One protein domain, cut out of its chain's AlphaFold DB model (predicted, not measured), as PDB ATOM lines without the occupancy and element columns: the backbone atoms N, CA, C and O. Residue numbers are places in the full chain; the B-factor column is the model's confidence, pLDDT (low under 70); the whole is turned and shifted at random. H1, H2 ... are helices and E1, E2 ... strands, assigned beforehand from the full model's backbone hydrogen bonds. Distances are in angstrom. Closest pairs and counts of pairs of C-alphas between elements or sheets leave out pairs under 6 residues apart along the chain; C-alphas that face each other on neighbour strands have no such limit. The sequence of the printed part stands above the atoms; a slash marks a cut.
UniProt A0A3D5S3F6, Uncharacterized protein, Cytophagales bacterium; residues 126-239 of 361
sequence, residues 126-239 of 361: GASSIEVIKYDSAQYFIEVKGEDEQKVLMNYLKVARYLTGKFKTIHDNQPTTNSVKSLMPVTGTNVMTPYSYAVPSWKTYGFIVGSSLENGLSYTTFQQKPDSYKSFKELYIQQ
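This is residues 126 to 239 of the 361 residues of an uncharacterized protein of Cytophagales bacterium (UniProt A0A3D5S3F6). A twisted five-stranded sheet curls round helix H1 on one face, while H2 packs on the other face. The hairpin E3 and E4 runs on past E1 and E2 as a long two-stranded arm, residues 175 to 201, which makes much of the length. The printed part has 114 residues, with two named helices and five named strands along the chain as E1, E2, H1, E3, E4, E5, H2; the mixed sheet runs E1, E2, E4, E3, E5. The class is mixed, helices and strands; the whole is loose, with a radius of gyration of the C-alphas of 18.7 A, and spans 66 by 35 by 21 A.

E3, residues 167 to 185, is 49.4 A long and bends by 74 degrees at residue 170. E4, residues 192 to 210, is 50.6 A long. E2 is residues 139 to 146, 23.2 A, and E1 residues 127 to 136, 24.6 A, beginning at C-alpha 127 (-33.709, 0.764, -31.297). E5 is residues 219 to 221, 7.0 A. H1 is residues 149 to 164, 22.6 A; H2, residues 227 to 239, 18.7 A, ends at C-alpha 239 (-30.329, 5.963, -7.588).

E4 and E3 are antiparallel, with N 176 and O 201 at 2.7 A. E2 and E4 are antiparallel, N 144 and O 204 at 2.8 A, as are the hairpin E1 and E2, N 131 and O 143 at 2.8 A. E5 is parallel to E3, N 169 and O 220 at 3.0 A. E2, H1 and E3 form a split strand-helix-strand unit, E4 between its strands, with a right-handed crossover. H1 touches E4, closest C-alphas Thr 164 and Gly 210, 5.1 A. H2, on the opposite face in three layers, helices on both faces, has a height over the sheet of 9.9 A. In H1 and H2 every O i to N i+4 pair is within hydrogen-bond range.

The farthest C-alphas, of Thr 189 and Glu 214, are 66.6 A apart. The printed part has no cut, and no link is long. The pLDDT is under 70 at residues 126 to 128, 175 to 201, 214 to 216 and 228 to 239.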
ATOM      1  N   GLY A 126     -33.084   1.030 -35.503       63.03
ATOM      2  CA  GLY A 126     -33.969  -0.054 -35.052       63.03
ATOM      3  C   GLY A 126     -34.085  -0.218 -33.529       63.03
ATOM      4  O   GLY A 126     -34.723  -1.167 -33.075       63.03
ATOM      5  N   ALA A 127     -33.504   0.692 -32.741       66.31
ATOM      6  CA  ALA A 127     -33.709   0.764 -31.297       66.31
ATOM      7  C   ALA A 127     -34.829   1.766 -30.972       66.31
ATOM      8  O   ALA A 127     -34.788   2.916 -31.405       66.31
ATOM      9  N   SER A 128     -35.814   1.347 -30.179       65.50
ATOM     10  CA  SER A 128     -36.863   2.231 -29.656       65.50
ATOM     11  C   SER A 128     -36.383   3.048 -28.456       65.50
ATOM     12  O   SER A 128     -36.837   4.174 -28.258       65.50
ATOM     13  N   SER A 129     -35.436   2.522 -27.672       70.69
ATOM     14  CA  SER A 129     -34.767   3.270 -26.605       70.69
ATOM     15  C   SER A 129     -33.342   2.773 -26.384       70.69
ATOM     16  O   SER A 129     -33.089   1.569 -26.437       70.69
ATOM     17  N   ILE A 130     -32.434   3.696 -26.068       73.12
ATOM     18  CA  ILE A 130     -31.081   3.398 -25.593       73.12
ATOM     19  C   ILE A 130     -30.861   4.213 -24.325       73.12
ATOM     20  O   ILE A 130     -30.924   5.441 -24.363       73.12
ATOM     21  N   GLU A 131     -30.597   3.527 -23.223       75.56
ATOM     22  CA  GLU A 131     -30.223   4.126 -21.950       75.56
ATOM     23  C   GLU A 131     -28.783   3.726 -21.633       75.56
ATOM     24  O   GLU A 131     -28.425   2.548 -21.685       75.56
ATOM     25  N   VAL A 132     -27.952   4.717 -21.324       78.88
ATOM     26  CA  VAL A 132     -26.553   4.527 -20.936       78.88
ATOM     27  C   VAL A 132     -26.359   5.170 -19.579       78.88
ATOM     28  O   VAL A 132     -26.661   6.348 -19.399       78.88
ATOM     29  N   ILE A 133     -25.831   4.401 -18.636       75.62
ATOM     30  CA  ILE A 133     -25.505   4.873 -17.295       75.62
ATOM     31  C   ILE A 133     -24.027   4.630 -17.085       75.62
ATOM     32  O   ILE A 133     -23.557   3.491 -17.132       75.62
ATOM     33  N   LYS A 134     -23.290   5.714 -16.871       77.62
ATOM     34  CA  LYS A 134     -21.881   5.635 -16.523       77.62
ATOM     35  C   LYS A 134     -21.748   5.361 -15.030       77.62
ATOM     36  O   LYS A 134     -22.312   6.090 -14.221       77.62
ATOM     37  N   TYR A 135     -21.016   4.306 -14.691       72.31
ATOM     38  CA  TYR A 135     -20.663   3.990 -13.308       72.31
ATOM     39  C   TYR A 135     -19.319   4.616 -12.935       72.31
ATOM     40  O   TYR A 135     -19.166   5.236 -11.889       72.31
ATOM     41  N   ASP A 136     -18.357   4.453 -13.832       73.69
ATOM     42  CA  ASP A 136     -16.987   4.923 -13.710       73.69
ATOM     43  C   ASP A 136     -16.462   5.191 -15.129       73.69
ATOM     44  O   ASP A 136     -17.061   4.768 -16.123       73.69
ATOM     45  N   SER A 137     -15.350   5.904 -15.250       75.62
ATOM     46  CA  SER A 137     -14.578   6.016 -16.480       75.62
ATOM     47  C   SER A 137     -14.374   4.641 -17.115       75.62
ATOM     48  O   SER A 137     -13.870   3.707 -16.492       75.62
ATOM     49  N   ALA A 138     -14.811   4.509 -18.367       80.88
ATOM     50  CA  ALA A 138     -14.845   3.254 -19.116       80.88
ATOM     51  C   ALA A 138     -15.709   2.098 -18.546       80.88
ATOM     52  O   ALA A 138     -15.615   0.980 -19.064       80.88
ATOM     53  N   GLN A 139     -16.563   2.327 -17.540       84.38
ATOM     54  CA  GLN A 139     -17.507   1.333 -17.010       84.38
ATOM     55  C   GLN A 139     -18.953   1.813 -17.157       84.38
ATOM     56  O   GLN A 139     -19.351   2.847 -16.615       84.38
ATOM     57  N   TYR A 140     -19.760   1.030 -17.870       85.00
ATOM     58  CA  TYR A 140     -21.094   1.434 -18.297       85.00
ATOM     59  C   TYR A 140     -22.121   0.337 -18.089       85.00
ATOM     60  O   TYR A 140     -21.856  -0.844 -18.309       85.00
ATOM     61  N   PHE A 141     -23.339   0.748 -17.769       83.94
ATOM     62  CA  PHE A 141     -24.524  -0.053 -18.002       83.94
ATOM     63  C   PHE A 141     -25.238   0.466 -19.240       83.94
ATOM     64  O   PHE A 141     -25.417   1.674 -19.405       83.94
ATOM     65  N   ILE A 142     -25.640  -0.453 -20.109       87.50
ATOM     66  CA  ILE A 142     -26.393  -0.123 -21.311       87.50
ATOM     67  C   ILE A 142     -27.652  -0.966 -21.333       87.50
ATOM     68  O   ILE A 142     -27.605  -2.182 -21.146       87.50
ATOM     69  N   GLU A 143     -28.767  -0.309 -21.612       83.19
ATOM     70  CA  GLU A 143     -30.040  -0.928 -21.929       83.19
ATOM     71  C   GLU A 143     -30.481  -0.470 -23.317       83.19
ATOM     72  O   GLU A 143     -30.548   0.722 -23.606       83.19
ATOM     73  N   VAL A 144     -30.795  -1.431 -24.178       80.62
ATOM     74  CA  VAL A 144     -31.352  -1.192 -25.507       80.62
ATOM     75  C   VAL A 144     -32.677  -1.927 -25.609       80.62
ATOM     76  O   VAL A 144     -32.758  -3.108 -25.270       80.62
ATOM     77  N   LYS A 145     -33.708  -1.235 -26.094       75.94
ATOM     78  CA  LYS A 145     -35.004  -1.821 -26.462       75.94
ATOM     79  C   LYS A 145     -35.255  -1.611 -27.946       75.94
ATOM     80  O   LYS A 145     -34.794  -0.626 -28.519       75.94
ATOM     81  N   GLY A 146     -36.006  -2.513 -28.558       72.50
ATOM     82  CA  GLY A 146     -36.395  -2.436 -29.965       72.50
ATOM     83  C   GLY A 146     -37.351  -3.561 -30.336       72.50
ATOM     84  O   GLY A 146     -37.806  -4.292 -29.466       72.50
ATOM     85  N   GLU A 147     -37.684  -3.686 -31.614       71.12
ATOM     86  CA  GLU A 147     -38.639  -4.699 -32.103       71.12
ATOM     87  C   GLU A 147     -37.955  -6.001 -32.541       71.12
ATOM     88  O   GLU A 147     -38.574  -7.059 -32.567       71.12
ATOM     89  N   ASP A 148     -36.661  -5.935 -32.854       80.31
ATOM     90  CA  ASP A 148     -35.890  -7.027 -33.447       80.31
ATOM     91  C   ASP A 148     -34.719  -7.407 -32.538       80.31
ATOM     92  O   ASP A 148     -33.889  -6.563 -32.193       80.31
ATOM     93  N   GLU A 149     -34.652  -8.685 -32.168       81.06
ATOM     94  CA  GLU A 149     -33.643  -9.235 -31.262       81.06
ATOM     95  C   GLU A 149     -32.213  -8.912 -31.705       81.06
ATOM     96  O   GLU A 149     -31.396  -8.408 -30.928       81.06
ATOM     97  N   GLN A 150     -31.910  -9.198 -32.972       86.06
ATOM     98  CA  GLN A 150     -30.566  -9.073 -33.514       86.06
ATOM     99  C   GLN A 150     -30.170  -7.607 -33.622       86.06
ATOM    100  O   GLN A 150     -29.038  -7.251 -33.292       86.06
ATOM    101  N   LYS A 151     -31.096  -6.732 -34.031       86.38
ATOM    102  CA  LYS A 151     -30.846  -5.285 -34.081       86.38
ATOM    103  C   LYS A 151     -30.653  -4.701 -32.689       86.38
ATOM    104  O   LYS A 151     -29.785  -3.844 -32.520       86.38
ATOM    105  N   VAL A 152     -31.406  -5.150 -31.689       83.31
ATOM    106  CA  VAL A 152     -31.252  -4.697 -30.299       83.31
ATOM    107  C   VAL A 152     -29.868  -5.063 -29.763       83.31
ATOM    108  O   VAL A 152     -29.147  -4.177 -29.297       83.31
ATOM    109  N   LEU A 153     -29.443  -6.319 -29.925       88.75
ATOM    110  CA  LEU A 153     -28.105  -6.756 -29.522       88.75
ATOM    111  C   LEU A 153     -27.001  -6.031 -30.312       88.75
ATOM    112  O   LEU A 153     -26.001  -5.591 -29.743       88.75
ATOM    113  N   MET A 154     -27.182  -5.849 -31.621       91.31
ATOM    114  CA  MET A 154     -26.239  -5.116 -32.469       91.31
ATOM    115  C   MET A 154     -26.075  -3.665 -32.002       91.31
ATOM    116  O   MET A 154     -24.949  -3.176 -31.920       91.31
ATOM    117  N   ASN A 155     -27.171  -2.971 -31.684       89.75
ATOM    118  CA  ASN A 155     -27.111  -1.616 -31.141       89.75
ATOM    119  C   ASN A 155     -26.406  -1.604 -29.787       89.75
ATOM    120  O   ASN A 155     -25.500  -0.797 -29.608       89.75
ATOM    121  N   TYR A 156     -26.722  -2.536 -28.884       92.00
ATOM    122  CA  TYR A 156     -26.016  -2.676 -27.606       92.00
ATOM    123  C   TYR A 156     -24.491  -2.762 -27.807       92.00
ATOM    124  O   TYR A 156     -23.739  -1.981 -27.222       92.00
ATOM    125  N   LEU A 157     -24.030  -3.633 -28.713       93.12
ATOM    126  CA  LEU A 157     -22.607  -3.792 -29.026       93.12
ATOM    127  C   LEU A 157     -22.003  -2.562 -29.729       93.12
ATOM    128  O   LEU A 157     -20.848  -2.218 -29.470       93.12
ATOM    129  N   LYS A 158     -22.759  -1.882 -30.605       91.75
ATOM    130  CA  LYS A 158     -22.333  -0.636 -31.266       91.75
ATOM    131  C   LYS A 158     -22.150   0.494 -30.254       91.75
ATOM    132  O   LYS A 158     -21.132   1.177 -30.316       91.75
ATOM    133  N   VAL A 159     -23.081   0.669 -29.314       90.94
ATOM    134  CA  VAL A 159     -22.967   1.686 -28.256       90.94
ATOM    135  C   VAL A 159     -21.810   1.356 -27.317       90.94
ATOM    136  O   VAL A 159     -20.989   2.225 -27.041       90.94
ATOM    137  N   ALA A 160     -21.661   0.094 -26.909       91.69
ATOM    138  CA  ALA A 160     -20.526  -0.353 -26.101       91.69
ATOM    139  C   ALA A 160     -19.178  -0.041 -26.775       91.69
ATOM    140  O   ALA A 160     -18.276   0.529 -26.155       91.69
ATOM    141  N   ARG A 161     -19.065  -0.345 -28.076       89.81
ATOM    142  CA  ARG A 161     -17.894  -0.022 -28.904       89.81
ATOM    143  C   ARG A 161     -17.702   1.480 -29.069       89.81
ATOM    144  O   ARG A 161     -16.570   1.945 -29.051       89.81
ATOM    145  N   TYR A 162     -18.773   2.248 -29.218       88.56
ATOM    146  CA  TYR A 162     -18.669   3.699 -29.266       88.56
ATOM    147  C   TYR A 162     -18.129   4.250 -27.943       88.56
ATOM    148  O   TYR A 162     -17.232   5.074 -27.965       88.56
ATOM    149  N   LEU A 163     -18.573   3.762 -26.790       87.44
ATOM    150  CA  LEU A 163     -18.110   4.279 -25.498       87.44
ATOM    151  C   LEU A 163     -16.673   3.859 -25.174       87.44
ATOM    152  O   LEU A 163     -15.884   4.643 -24.661       87.44
ATOM    153  N   THR A 164     -16.308   2.622 -25.496       85.62
ATOM    154  CA  THR A 164     -15.059   2.025 -24.997       85.62
ATOM    155  C   THR A 164     -14.103   1.589 -26.098       85.62
ATOM    156  O   THR A 164     -12.940   1.363 -25.836       85.62
ATOM    157  N   GLY A 165     -14.517   1.474 -27.356       85.06
ATOM    158  CA  GLY A 165     -13.704   0.885 -28.426       85.06
ATOM    159  C   GLY A 165     -13.596  -0.638 -28.302       85.06
ATOM    160  O   GLY A 165     -14.193  -1.363 -29.095       85.06
ATOM    161  N   LYS A 166     -12.864  -1.127 -27.298       85.69
ATOM    162  CA  LYS A 166     -12.749  -2.554 -26.959       85.69
ATOM    163  C   LYS A 166     -13.249  -2.793 -25.539       85.69
ATOM    164  O   LYS A 166     -12.961  -1.996 -24.649       85.69
ATOM    165  N   PHE A 167     -13.967  -3.894 -25.317       89.12
ATOM    166  CA  PHE A 167     -14.611  -4.127 -24.024       89.12
ATOM    167  C   PHE A 167     -14.837  -5.587 -23.644       89.12
ATOM    168  O   PHE A 167     -14.979  -6.472 -24.484       89.12
ATOM    169  N   LYS A 168     -14.961  -5.812 -22.337       90.19
ATOM    170  CA  LYS A 168     -15.587  -7.001 -21.764       90.19
ATOM    171  C   LYS A 168     -17.024  -6.677 -21.378       90.19
ATOM    172  O   LYS A 168     -17.302  -5.587 -20.885       90.19
ATOM    173  N   THR A 169     -17.940  -7.610 -21.606       91.69
ATOM    174  CA  THR A 169     -19.362  -7.419 -21.293       91.69
ATOM    175  C   THR A 169     -19.974  -8.640 -20.621       91.69
ATOM    176  O   THR A 169     -19.542  -9.774 -20.825       91.69
ATOM    177  N   ILE A 170     -20.989  -8.406 -19.799       88.50
ATOM    178  CA  ILE A 170     -21.986  -9.408 -19.450       88.50
ATOM    179  C   ILE A 170     -23.359  -8.799 -19.706       88.50
ATOM    180  O   ILE A 170     -23.648  -7.695 -19.238       88.50
ATOM    181  N   HIS A 171     -24.195  -9.502 -20.461       86.62
ATOM    182  CA  HIS A 171     -25.509  -9.016 -20.847       86.62
ATOM    183  C   HIS A 171     -26.534 -10.140 -20.838       86.62
ATOM    184  O   HIS A 171     -26.202 -11.304 -21.053       86.62
ATOM    185  N   ASP A 172     -27.786  -9.751 -20.653       79.56
ATOM    186  CA  ASP A 172     -28.943 -10.615 -20.795       79.56
ATOM    187  C   ASP A 172     -29.806 -10.068 -21.934       79.56
ATOM    188  O   ASP A 172     -30.021  -8.856 -22.048       79.56
ATOM    189  N   ASN A 173     -30.297 -10.968 -22.781       77.56
ATOM    190  CA  ASN A 173     -31.251 -10.642 -23.832       77.56
ATOM    191  C   ASN A 173     -32.605 -11.252 -23.479       77.56
ATOM    192  O   ASN A 173     -32.678 -12.434 -23.145       77.56
ATOM    193  N   GLN A 174     -33.661 -10.442 -23.483       70.19
ATOM    194  CA  GLN A 174     -34.984 -10.855 -23.025       70.19
ATOM    195  C   GLN A 174     -36.064 -10.392 -24.008       70.19
ATOM    196  O   GLN A 174     -36.046  -9.226 -24.421       70.19
ATOM    197  N   PRO A 175     -37.027 -11.265 -24.356       58.62
ATOM    198  CA  PRO A 175     -38.225 -10.842 -25.057       58.62
ATOM    199  C   PRO A 175     -39.071  -9.950 -24.139       58.62
ATOM    200  O   PRO A 175     -39.192 -10.180 -22.932       58.62
ATOM    201  N   THR A 176     -39.666  -8.922 -24.724       56.31
ATOM    202  CA  THR A 176     -40.574  -7.970 -24.086       56.31
ATOM    203  C   THR A 176     -41.808  -7.750 -24.971       56.31
ATOM    204  O   THR A 176     -41.909  -8.262 -26.085       56.31
ATOM    205  N   THR A 177     -42.791  -7.005 -24.474       48.41
ATOM    206  CA  THR A 177     -43.994  -6.633 -25.233       48.41
ATOM    207  C   THR A 177     -44.209  -5.133 -25.120       48.41
ATOM    208  O   THR A 177     -44.382  -4.625 -24.013       48.41
ATOM    209  N   ASN A 178     -44.227  -4.427 -26.253       44.16
ATOM    210  CA  ASN A 178     -44.567  -3.005 -26.293       44.16
ATOM    211  C   ASN A 178     -46.029  -2.845 -26.708       44.16
ATOM    212  O   ASN A 178     -46.432  -3.337 -27.759       44.16
ATOM    213  N   SER A 179     -46.821  -2.129 -25.911       40.22
ATOM    214  CA  SER A 179     -48.188  -1.747 -26.269       40.22
ATOM    215  C   SER A 179     -48.166  -0.510 -27.165       40.22
ATOM    216  O   SER A 179     -47.886   0.593 -26.693       40.22
ATOM    217  N   VAL A 180     -48.480  -0.675 -28.450       41.16
ATOM    218  CA  VAL A 180     -48.643   0.448 -29.384       41.16
ATOM    219  C   VAL A 180     -50.102   0.895 -29.341       41.16
ATOM    220  O   VAL A 180     -51.002   0.061 -29.433       41.16
ATOM    221  N   LYS A 181     -50.353   2.200 -29.171       40.19
ATOM    222  CA  LYS A 181     -51.689   2.801 -29.316       40.19
ATOM    223  C   LYS A 181     -51.827   3.327 -30.743       40.19
ATOM    224  O   LYS A 181     -51.028   4.156 -31.167       40.19
ATOM    225  N   SER A 182     -52.828   2.854 -31.476       43.69
ATOM    226  CA  SER A 182     -53.154   3.335 -32.820       43.69
ATOM    227  C   SER A 182     -54.647   3.629 -32.927       43.69
ATOM    228  O   SER A 182     -55.460   3.043 -32.214       43.69
ATOM    229  N   LEU A 183     -55.011   4.562 -33.801       43.41
ATOM    230  CA  LEU A 183     -56.397   4.897 -34.095       43.41
ATOM    231  C   LEU A 183     -56.757   4.244 -35.427       43.41
ATOM    232  O   LEU A 183     -56.237   4.647 -36.465       43.41
ATOM    233  N   MET A 184     -57.635   3.240 -35.406       45.22
ATOM    234  CA  MET A 184     -58.189   2.696 -36.647       45.22
ATOM    235  C   MET A 184     -59.519   3.385 -36.969       45.22
ATOM    236  O   MET A 184     -60.340   3.575 -36.065       45.22
ATOM    237  N   PRO A 185     -59.753   3.757 -38.239       45.03
ATOM    238  CA  PRO A 185     -61.061   4.215 -38.674       45.03
ATOM    239  C   PRO A 185     -62.031   3.031 -38.661       45.03
ATOM    240  O   PRO A 185     -61.790   2.008 -39.304       45.03
ATOM    241  N   VAL A 186     -63.137   3.165 -37.934       49.41
ATOM    242  CA  VAL A 186     -64.246   2.215 -38.038       49.41
ATOM    243  C   VAL A 186     -65.023   2.575 -39.304       49.41
ATOM    244  O   VAL A 186     -65.572   3.670 -39.421       49.41
ATOM    245  N   THR A 187     -65.036   1.688 -40.295       47.44
ATOM    246  CA  THR A 187     -65.791   1.902 -41.535       47.44
ATOM    247  C   THR A 187     -67.283   2.030 -41.225       47.44
ATOM    248  O   THR A 187     -67.898   1.062 -40.782       47.44
ATOM    249  N   GLY A 188     -67.858   3.211 -41.476       47.62
ATOM    250  CA  GLY A 188     -69.309   3.446 -41.472       47.62
ATOM    251  C   GLY A 188     -69.762   4.728 -40.772       47.62
ATOM    252  O   GLY A 188     -70.749   5.326 -41.183       47.62
ATOM    253  N   THR A 189     -69.022   5.208 -39.778       47.97
ATOM    254  CA  THR A 189     -69.263   6.486 -39.092       47.97
ATOM    255  C   THR A 189     -67.920   6.978 -38.562       47.97
ATOM    256  O   THR A 189     -67.151   6.180 -38.041       47.97
ATOM    257  N   ASN A 190     -67.601   8.264 -38.740       45.28
ATOM    258  CA  ASN A 190     -66.313   8.883 -38.381       45.28
ATOM    259  C   ASN A 190     -66.032   8.839 -36.864       45.28
ATOM    260  O   ASN A 190     -66.070   9.859 -36.182       45.28
ATOM    261  N   VAL A 191     -65.752   7.657 -36.326       46.66
ATOM    262  CA  VAL A 191     -65.365   7.425 -34.939       46.66
ATOM    263  C   VAL A 191     -64.025   6.708 -34.975       46.66
ATOM    264  O   VAL A 191     -63.914   5.574 -35.442       46.66
ATOM    265  N   MET A 192     -62.981   7.395 -34.514       46.34
ATOM    266  CA  MET A 192     -61.677   6.782 -34.298       46.34
ATOM    267  C   MET A 192     -61.680   6.122 -32.922       46.34
ATOM    268  O   MET A 192     -61.735   6.809 -31.903       46.34
ATOM    269  N   THR A 193     -61.623   4.794 -32.878       43.16
ATOM    270  CA  THR A 193     -61.463   4.068 -31.613       43.16
ATOM    271  C   THR A 193     -59.982   3.806 -31.337       43.16
ATOM    272  O   THR A 193     -59.296   3.272 -32.215       43.16
ATOM    273  N   PRO A 194     -59.471   4.140 -30.137       41.88
ATOM    274  CA  PRO A 194     -58.126   3.757 -29.734       41.88
ATOM    275  C   PRO A 194     -58.043   2.235 -29.624       41.88
ATOM    276  O   PRO A 194     -58.743   1.612 -28.830       41.88
ATOM    277  N   TYR A 195     -57.175   1.640 -30.434       41.09
ATOM    278  CA  TYR A 195     -56.850   0.223 -30.396       41.09
ATOM    279  C   TYR A 195     -55.415   0.059 -29.894       41.09
ATOM    280  O   TYR A 195     -54.522   0.822 -30.273       41.09
ATOM    281  N   SER A 196     -55.187  -0.925 -29.025       38.34
ATOM    282  CA  SER A 196     -53.847  -1.275 -28.559       38.34
ATOM    283  C   SER A 196     -53.522  -2.711 -28.933       38.34
ATOM    284  O   SER A 196     -54.309  -3.617 -28.668       38.34
ATOM    285  N   TYR A 197     -52.368  -2.913 -29.561       40.16
ATOM    286  CA  TYR A 197     -51.824  -4.232 -29.876       40.16
ATOM    287  C   TYR A 197     -50.405  -4.344 -29.303       40.16
ATOM    288  O   TYR A 197     -49.691  -3.337 -29.251       40.16
ATOM    289  N   ALA A 198     -49.996  -5.537 -28.837       42.91
ATOM    290  CA  ALA A 198     -48.571  -5.753 -28.570       42.91
ATOM    291  C   ALA A 198     -47.861  -5.944 -29.887       42.91
ATOM    292  O   ALA A 198     -48.275  -6.757 -30.715       42.91
ATOM    293  N   VAL A 199     -46.723  -5.286 -29.987       47.00
ATOM    294  CA  VAL A 199     -45.669  -5.704 -30.890       47.00
ATOM    295  C   VAL A 199     -44.651  -6.470 -30.043       47.00
ATOM    296  O   VAL A 199     -44.263  -5.965 -28.977       47.00
ATOM    297  N   PRO A 200     -44.249  -7.692 -30.450       53.16
ATOM    298  CA  PRO A 200     -43.091  -8.353 -29.871       53.16
ATOM    299  C   PRO A 200     -41.918  -7.377 -29.868       53.16
ATOM    300  O   PRO A 200     -41.600  -6.770 -30.888       53.16
ATOM    301  N   SER A 201     -41.320  -7.179 -28.704       69.06
ATOM    302  CA  SER A 201     -40.148  -6.336 -28.551       69.06
ATOM    303  C   SER A 201     -39.037  -7.135 -27.893       69.06
ATOM    304  O   SER A 201     -39.248  -8.212 -27.343       69.06
ATOM    305  N   TRP A 202     -37.829  -6.619 -27.988       72.31
ATOM    306  CA  TRP A 202     -36.644  -7.207 -27.408       72.31
ATOM    307  C   TRP A 202     -35.921  -6.172 -26.588       72.31
ATOM    308  O   TRP A 202     -35.931  -4.972 -26.888       72.31
ATOM    309  N   LYS A 203     -35.264  -6.670 -25.552       74.38
ATOM    310  CA  LYS A 203     -34.466  -5.871 -24.653       74.38
ATOM    311  C   LYS A 203     -33.150  -6.576 -24.371       74.38
ATOM    312  O   LYS A 203     -33.134  -7.650 -23.776       74.38
ATOM    313  N   THR A 204     -32.048  -5.911 -24.697       81.12
ATOM    314  CA  THR A 204     -30.718  -6.288 -24.215       81.12
ATOM    315  C   THR A 204     -30.303  -5.311 -23.130       81.12
ATOM    316  O   THR A 204     -30.348  -4.098 -23.331       81.12
ATOM    317  N   TYR A 205     -29.883  -5.827 -21.981       82.31
ATOM    318  CA  TYR A 205     -29.276  -5.015 -20.934       82.31
ATOM    319  C   TYR A 205     -27.989  -5.665 -20.446       82.31
ATOM    320  O   TYR A 205     -27.895  -6.888 -20.359       82.31
ATOM    321  N   GLY A 206     -26.989  -4.862 -20.109       84.75
ATOM    322  CA  GLY A 206     -25.723  -5.424 -19.667       84.75
ATOM    323  C   GLY A 206     -24.723  -4.406 -19.165       84.75
ATOM    324  O   GLY A 206     -24.839  -3.207 -19.410       84.75
ATOM    325  N   PHE A 207     -23.714  -4.931 -18.483       87.19
ATOM    326  CA  PHE A 207     -22.596  -4.180 -17.939       87.19
ATOM    327  C   PHE A 207     -21.366  -4.345 -18.822       87.19
ATOM    328  O   PHE A 207     -21.069  -5.444 -19.294       87.19
ATOM    329  N   ILE A 208     -20.665  -3.242 -19.048       89.56
ATOM    330  CA  ILE A 208     -19.536  -3.128 -19.960       89.56
ATOM    331  C   ILE A 208     -18.373  -2.504 -19.215       89.56
ATOM    332  O   ILE A 208     -18.528  -1.490 -18.538       89.56
ATOM    333  N   VAL A 209     -17.201  -3.095 -19.404       87.69
ATOM    334  CA  VAL A 209     -15.925  -2.582 -18.912       87.69
ATOM    335  C   VAL A 209     -14.985  -2.477 -20.100       87.69
ATOM    336  O   VAL A 209     -14.761  -3.464 -20.806       87.69
ATOM    337  N   GLY A 210     -14.439  -1.288 -20.342       86.25
ATOM    338  CA  GLY A 210     -13.393  -1.099 -21.343       86.25
ATOM    339  C   GLY A 210     -12.198  -2.017 -21.069       86.25
ATOM    340  O   GLY A 210     -11.824  -2.237 -19.919       86.25
ATOM    341  N   SER A 211     -11.630  -2.619 -22.115       79.94
ATOM    342  CA  SER A 211     -10.589  -3.639 -21.957       79.94
ATOM    343  C   SER A 211      -9.622  -3.681 -23.135       79.94
ATOM    344  O   SER A 211     -10.011  -3.520 -24.292       79.94
ATOM    345  N   SER A 212      -8.349  -3.964 -22.854       72.75
ATOM    346  CA  SER A 212      -7.342  -4.272 -23.867       72.75
ATOM    347  C   SER A 212      -7.461  -5.733 -24.301       72.75
ATOM    348  O   SER A 212      -6.817  -6.621 -23.751       72.75
ATOM    349  N   LEU A 213      -8.320  -6.002 -25.279       70.06
ATOM    350  CA  LEU A 213      -8.477  -7.356 -25.810       70.06
ATOM    351  C   LEU A 213      -7.307  -7.731 -26.720       70.06
ATOM    352  O   LEU A 213      -6.963  -6.978 -27.645       70.06
ATOM    353  N   GLU A 214      -6.758  -8.915 -26.468       61.97
ATOM    354  CA  GLU A 214      -5.755  -9.579 -27.298       61.97
ATOM    355  C   GLU A 214      -6.381 -10.124 -28.600       61.97
ATOM    356  O   GLU A 214      -7.600 -10.272 -28.725       61.97
ATOM    357  N   ASN A 215      -5.540 -10.416 -29.597       62.75
ATOM    358  CA  ASN A 215      -5.909 -11.149 -30.822       62.75
ATOM    359  C   ASN A 215      -6.965 -10.491 -31.730       62.75
ATOM    360  O   ASN A 215      -7.733 -11.171 -32.404       62.75
ATOM    361  N   GLY A 216      -7.013  -9.156 -31.777       66.69
ATOM    362  CA  GLY A 216      -7.865  -8.424 -32.730       66.69
ATOM    363  C   GLY A 216      -9.367  -8.454 -32.415       66.69
ATOM    364  O   GLY A 216     -10.162  -7.899 -33.173       66.69
ATOM    365  N   LEU A 217      -9.767  -9.043 -31.286       78.25
ATOM    366  CA  LEU A 217     -11.161  -9.060 -30.855       78.25
ATOM    367  C   LEU A 217     -11.644  -7.651 -30.493       78.25
ATOM    368  O   LEU A 217     -10.924  -6.839 -29.906       78.25
ATOM    369  N   SER A 218     -12.897  -7.368 -30.852       81.69
ATOM    370  CA  SER A 218     -13.564  -6.110 -30.495       81.69
ATOM    371  C   SER A 218     -14.281  -6.182 -29.146       81.69
ATOM    372  O   SER A 218     -14.435  -5.155 -28.492       81.69
ATOM    373  N   TYR A 219     -14.730  -7.373 -28.736       89.88
ATOM    374  CA  TYR A 219     -15.302  -7.609 -27.412       89.88
ATOM    375  C   TYR A 219     -15.137  -9.071 -26.969       89.88
ATOM    376  O   TYR A 219     -14.988  -9.956 -27.812       89.88
ATOM    377  N   THR A 220     -15.182  -9.320 -25.659       89.50
ATOM    378  CA  THR A 220     -15.326 -10.668 -25.071       89.50
ATOM    379  C   THR A 220     -16.372 -10.655 -23.960       89.50
ATOM    380  O   THR A 220     -16.692  -9.598 -23.416       89.50
ATOM    381  N   THR A 221     -16.889 -11.818 -23.578       88.94
ATOM    382  CA  THR A 221     -17.829 -11.938 -22.459       88.94
ATOM    383  C   THR A 221     -17.117 -12.289 -21.155       88.94
ATOM    384  O   THR A 221     -16.111 -13.000 -21.143       88.94
ATOM    385  N   PHE A 222     -17.617 -11.773 -20.032       84.31
ATOM    386  CA  PHE A 222     -17.160 -12.219 -18.720       84.31
ATOM    387  C   PHE A 222     -17.621 -13.657 -18.466       84.31
ATOM    388  O   PHE A 222     -18.799 -13.967 -18.634       84.31
ATOM    389  N   GLN A 223     -16.714 -14.519 -17.997       83.62
ATOM    390  CA  GLN A 223     -17.094 -15.862 -17.540       83.62
ATOM    391  C   GLN A 223     -17.872 -15.822 -16.218       83.62
ATOM    392  O   GLN A 223     -18.731 -16.662 -15.974       83.62
ATOM    393  N   GLN A 224     -17.574 -14.838 -15.364       79.06
ATOM    394  CA  GLN A 224     -18.248 -14.595 -14.091       79.06
ATOM    395  C   GLN A 224     -18.415 -13.091 -13.872       79.06
ATOM    396  O   GLN A 224     -17.620 -12.291 -14.359       79.06
ATOM    397  N   LYS A 225     -19.455 -12.703 -13.130       76.69
ATOM    398  CA  LYS A 225     -19.754 -11.294 -12.835       76.69
ATOM    399  C   LYS A 225     -18.590 -10.649 -12.057       76.69
ATOM    400  O   LYS A 225     -18.257 -11.178 -10.997       76.69
ATOM    401  N   PRO A 226     -18.004  -9.533 -12.537       73.00
ATOM    402  CA  PRO A 226     -16.932  -8.840 -11.821       73.00
ATOM    403  C   PRO A 226     -17.464  -8.167 -10.548       73.00
ATOM    404  O   PRO A 226     -18.658  -7.895 -10.444       73.00
ATOM    405  N   ASP A 227     -16.608  -7.853  -9.578       71.94
ATOM    406  CA  ASP A 227     -17.071  -7.240  -8.321       71.94
ATOM    407  C   ASP A 227     -17.677  -5.844  -8.523       71.94
ATOM    408  O   ASP A 227     -18.695  -5.528  -7.905       71.94
ATOM    409  N   SER A 228     -17.164  -5.067  -9.485       67.19
ATOM    410  CA  SER A 228     -17.753  -3.779  -9.881       67.19
ATOM    411  C   SER A 228     -19.208  -3.899 -10.351       67.19
ATOM    412  O   SER A 228     -20.003  -2.982 -10.147       67.19
ATOM    413  N   TYR A 229     -19.611  -5.057 -10.886       67.12
ATOM    414  CA  TYR A 229     -21.006  -5.328 -11.240       67.12
ATOM    415  C   TYR A 229     -21.919  -5.435 -10.005       67.12
ATOM    416  O   TYR A 229     -23.072  -5.001 -10.056       67.12
ATOM    417  N   LYS A 230     -21.441  -6.009  -8.888       64.44
ATOM    418  CA  LYS A 230     -22.238  -6.149  -7.653       64.44
ATOM    419  C   LYS A 230     -22.480  -4.785  -7.005       64.44
ATOM    420  O   LYS A 230     -23.632  -4.445  -6.751       64.44
ATOM    421  N   SER A 231     -21.422  -3.991  -6.841       62.78
ATOM    422  CA  SER A 231     -21.501  -2.641  -6.268       62.78
ATOM    423  C   SER A 231     -22.361  -1.699  -7.115       62.78
ATOM    424  O   SER A 231     -23.142  -0.914  -6.580       62.78
ATOM    425  N   PHE A 232     -22.296  -1.815  -8.445       62.34
ATOM    426  CA  PHE A 232     -23.183  -1.064  -9.334       62.34
ATOM    427  C   PHE A 232     -24.661  -1.424  -9.132       62.34
ATOM    428  O   PHE A 232     -25.510  -0.536  -9.081       62.34
ATOM    429  N   LYS A 233     -24.993  -2.715  -9.001       58.69
ATOM    430  CA  LYS A 233     -26.380  -3.161  -8.802       58.69
ATOM    431  C   LYS A 233     -27.001  -2.535  -7.547       58.69
ATOM    432  O   LYS A 233     -28.170  -2.161  -7.572       58.69
ATOM    433  N   GLU A 234     -26.222  -2.415  -6.479       58.72
ATOM    434  CA  GLU A 234     -26.631  -1.779  -5.222       58.72
ATOM    435  C   GLU A 234     -26.849  -0.266  -5.392       58.72
ATOM    436  O   GLU A 234     -27.868   0.261  -4.947       58.72
ATOM    437  N   LEU A 235     -25.969   0.419  -6.128       54.25
ATOM    438  CA  LEU A 235     -26.092   1.854  -6.416       54.25
ATOM    439  C   LEU A 235     -27.238   2.189  -7.379       54.25
ATOM    440  O   LEU A 235     -27.918   3.190  -7.184       54.25
ATOM    441  N   TYR A 236     -27.520   1.348  -8.376       53.12
ATOM    442  CA  TYR A 236     -28.678   1.527  -9.261       53.12
ATOM    443  C   TYR A 236     -29.997   1.408  -8.486       53.12
ATOM    444  O   TYR A 236     -30.927   2.180  -8.709       53.12
ATOM    445  N   ILE A 237     -30.082   0.458  -7.547       49.88
ATOM    446  CA  ILE A 237     -31.237   0.326  -6.649       49.88
ATOM    447  C   ILE A 237     -31.450   1.620  -5.852       49.88
ATOM    448  O   ILE A 237     -32.585   2.079  -5.746       49.88
ATOM    449  N   GLN A 238     -30.370   2.227  -5.355       49.91
ATOM    450  CA  GLN A 238     -30.420   3.490  -4.616       49.91
ATOM    451  C   GLN A 238     -30.776   4.685  -5.516       49.91
ATOM    452  O   GLN A 238     -31.649   5.473  -5.170       49.91
ATOM    453  N   GLN A 239     -30.155   4.812  -6.691       43.56
ATOM    454  CA  GLN A 239     -30.329   5.963  -7.588       43.56
ATOM    455  C   GLN A 239     -31.736   6.053  -8.192       43.56
ATOM    456  O   GLN A 239     -32.244   7.150  -8.416       43.56
TER     457      GLN A 239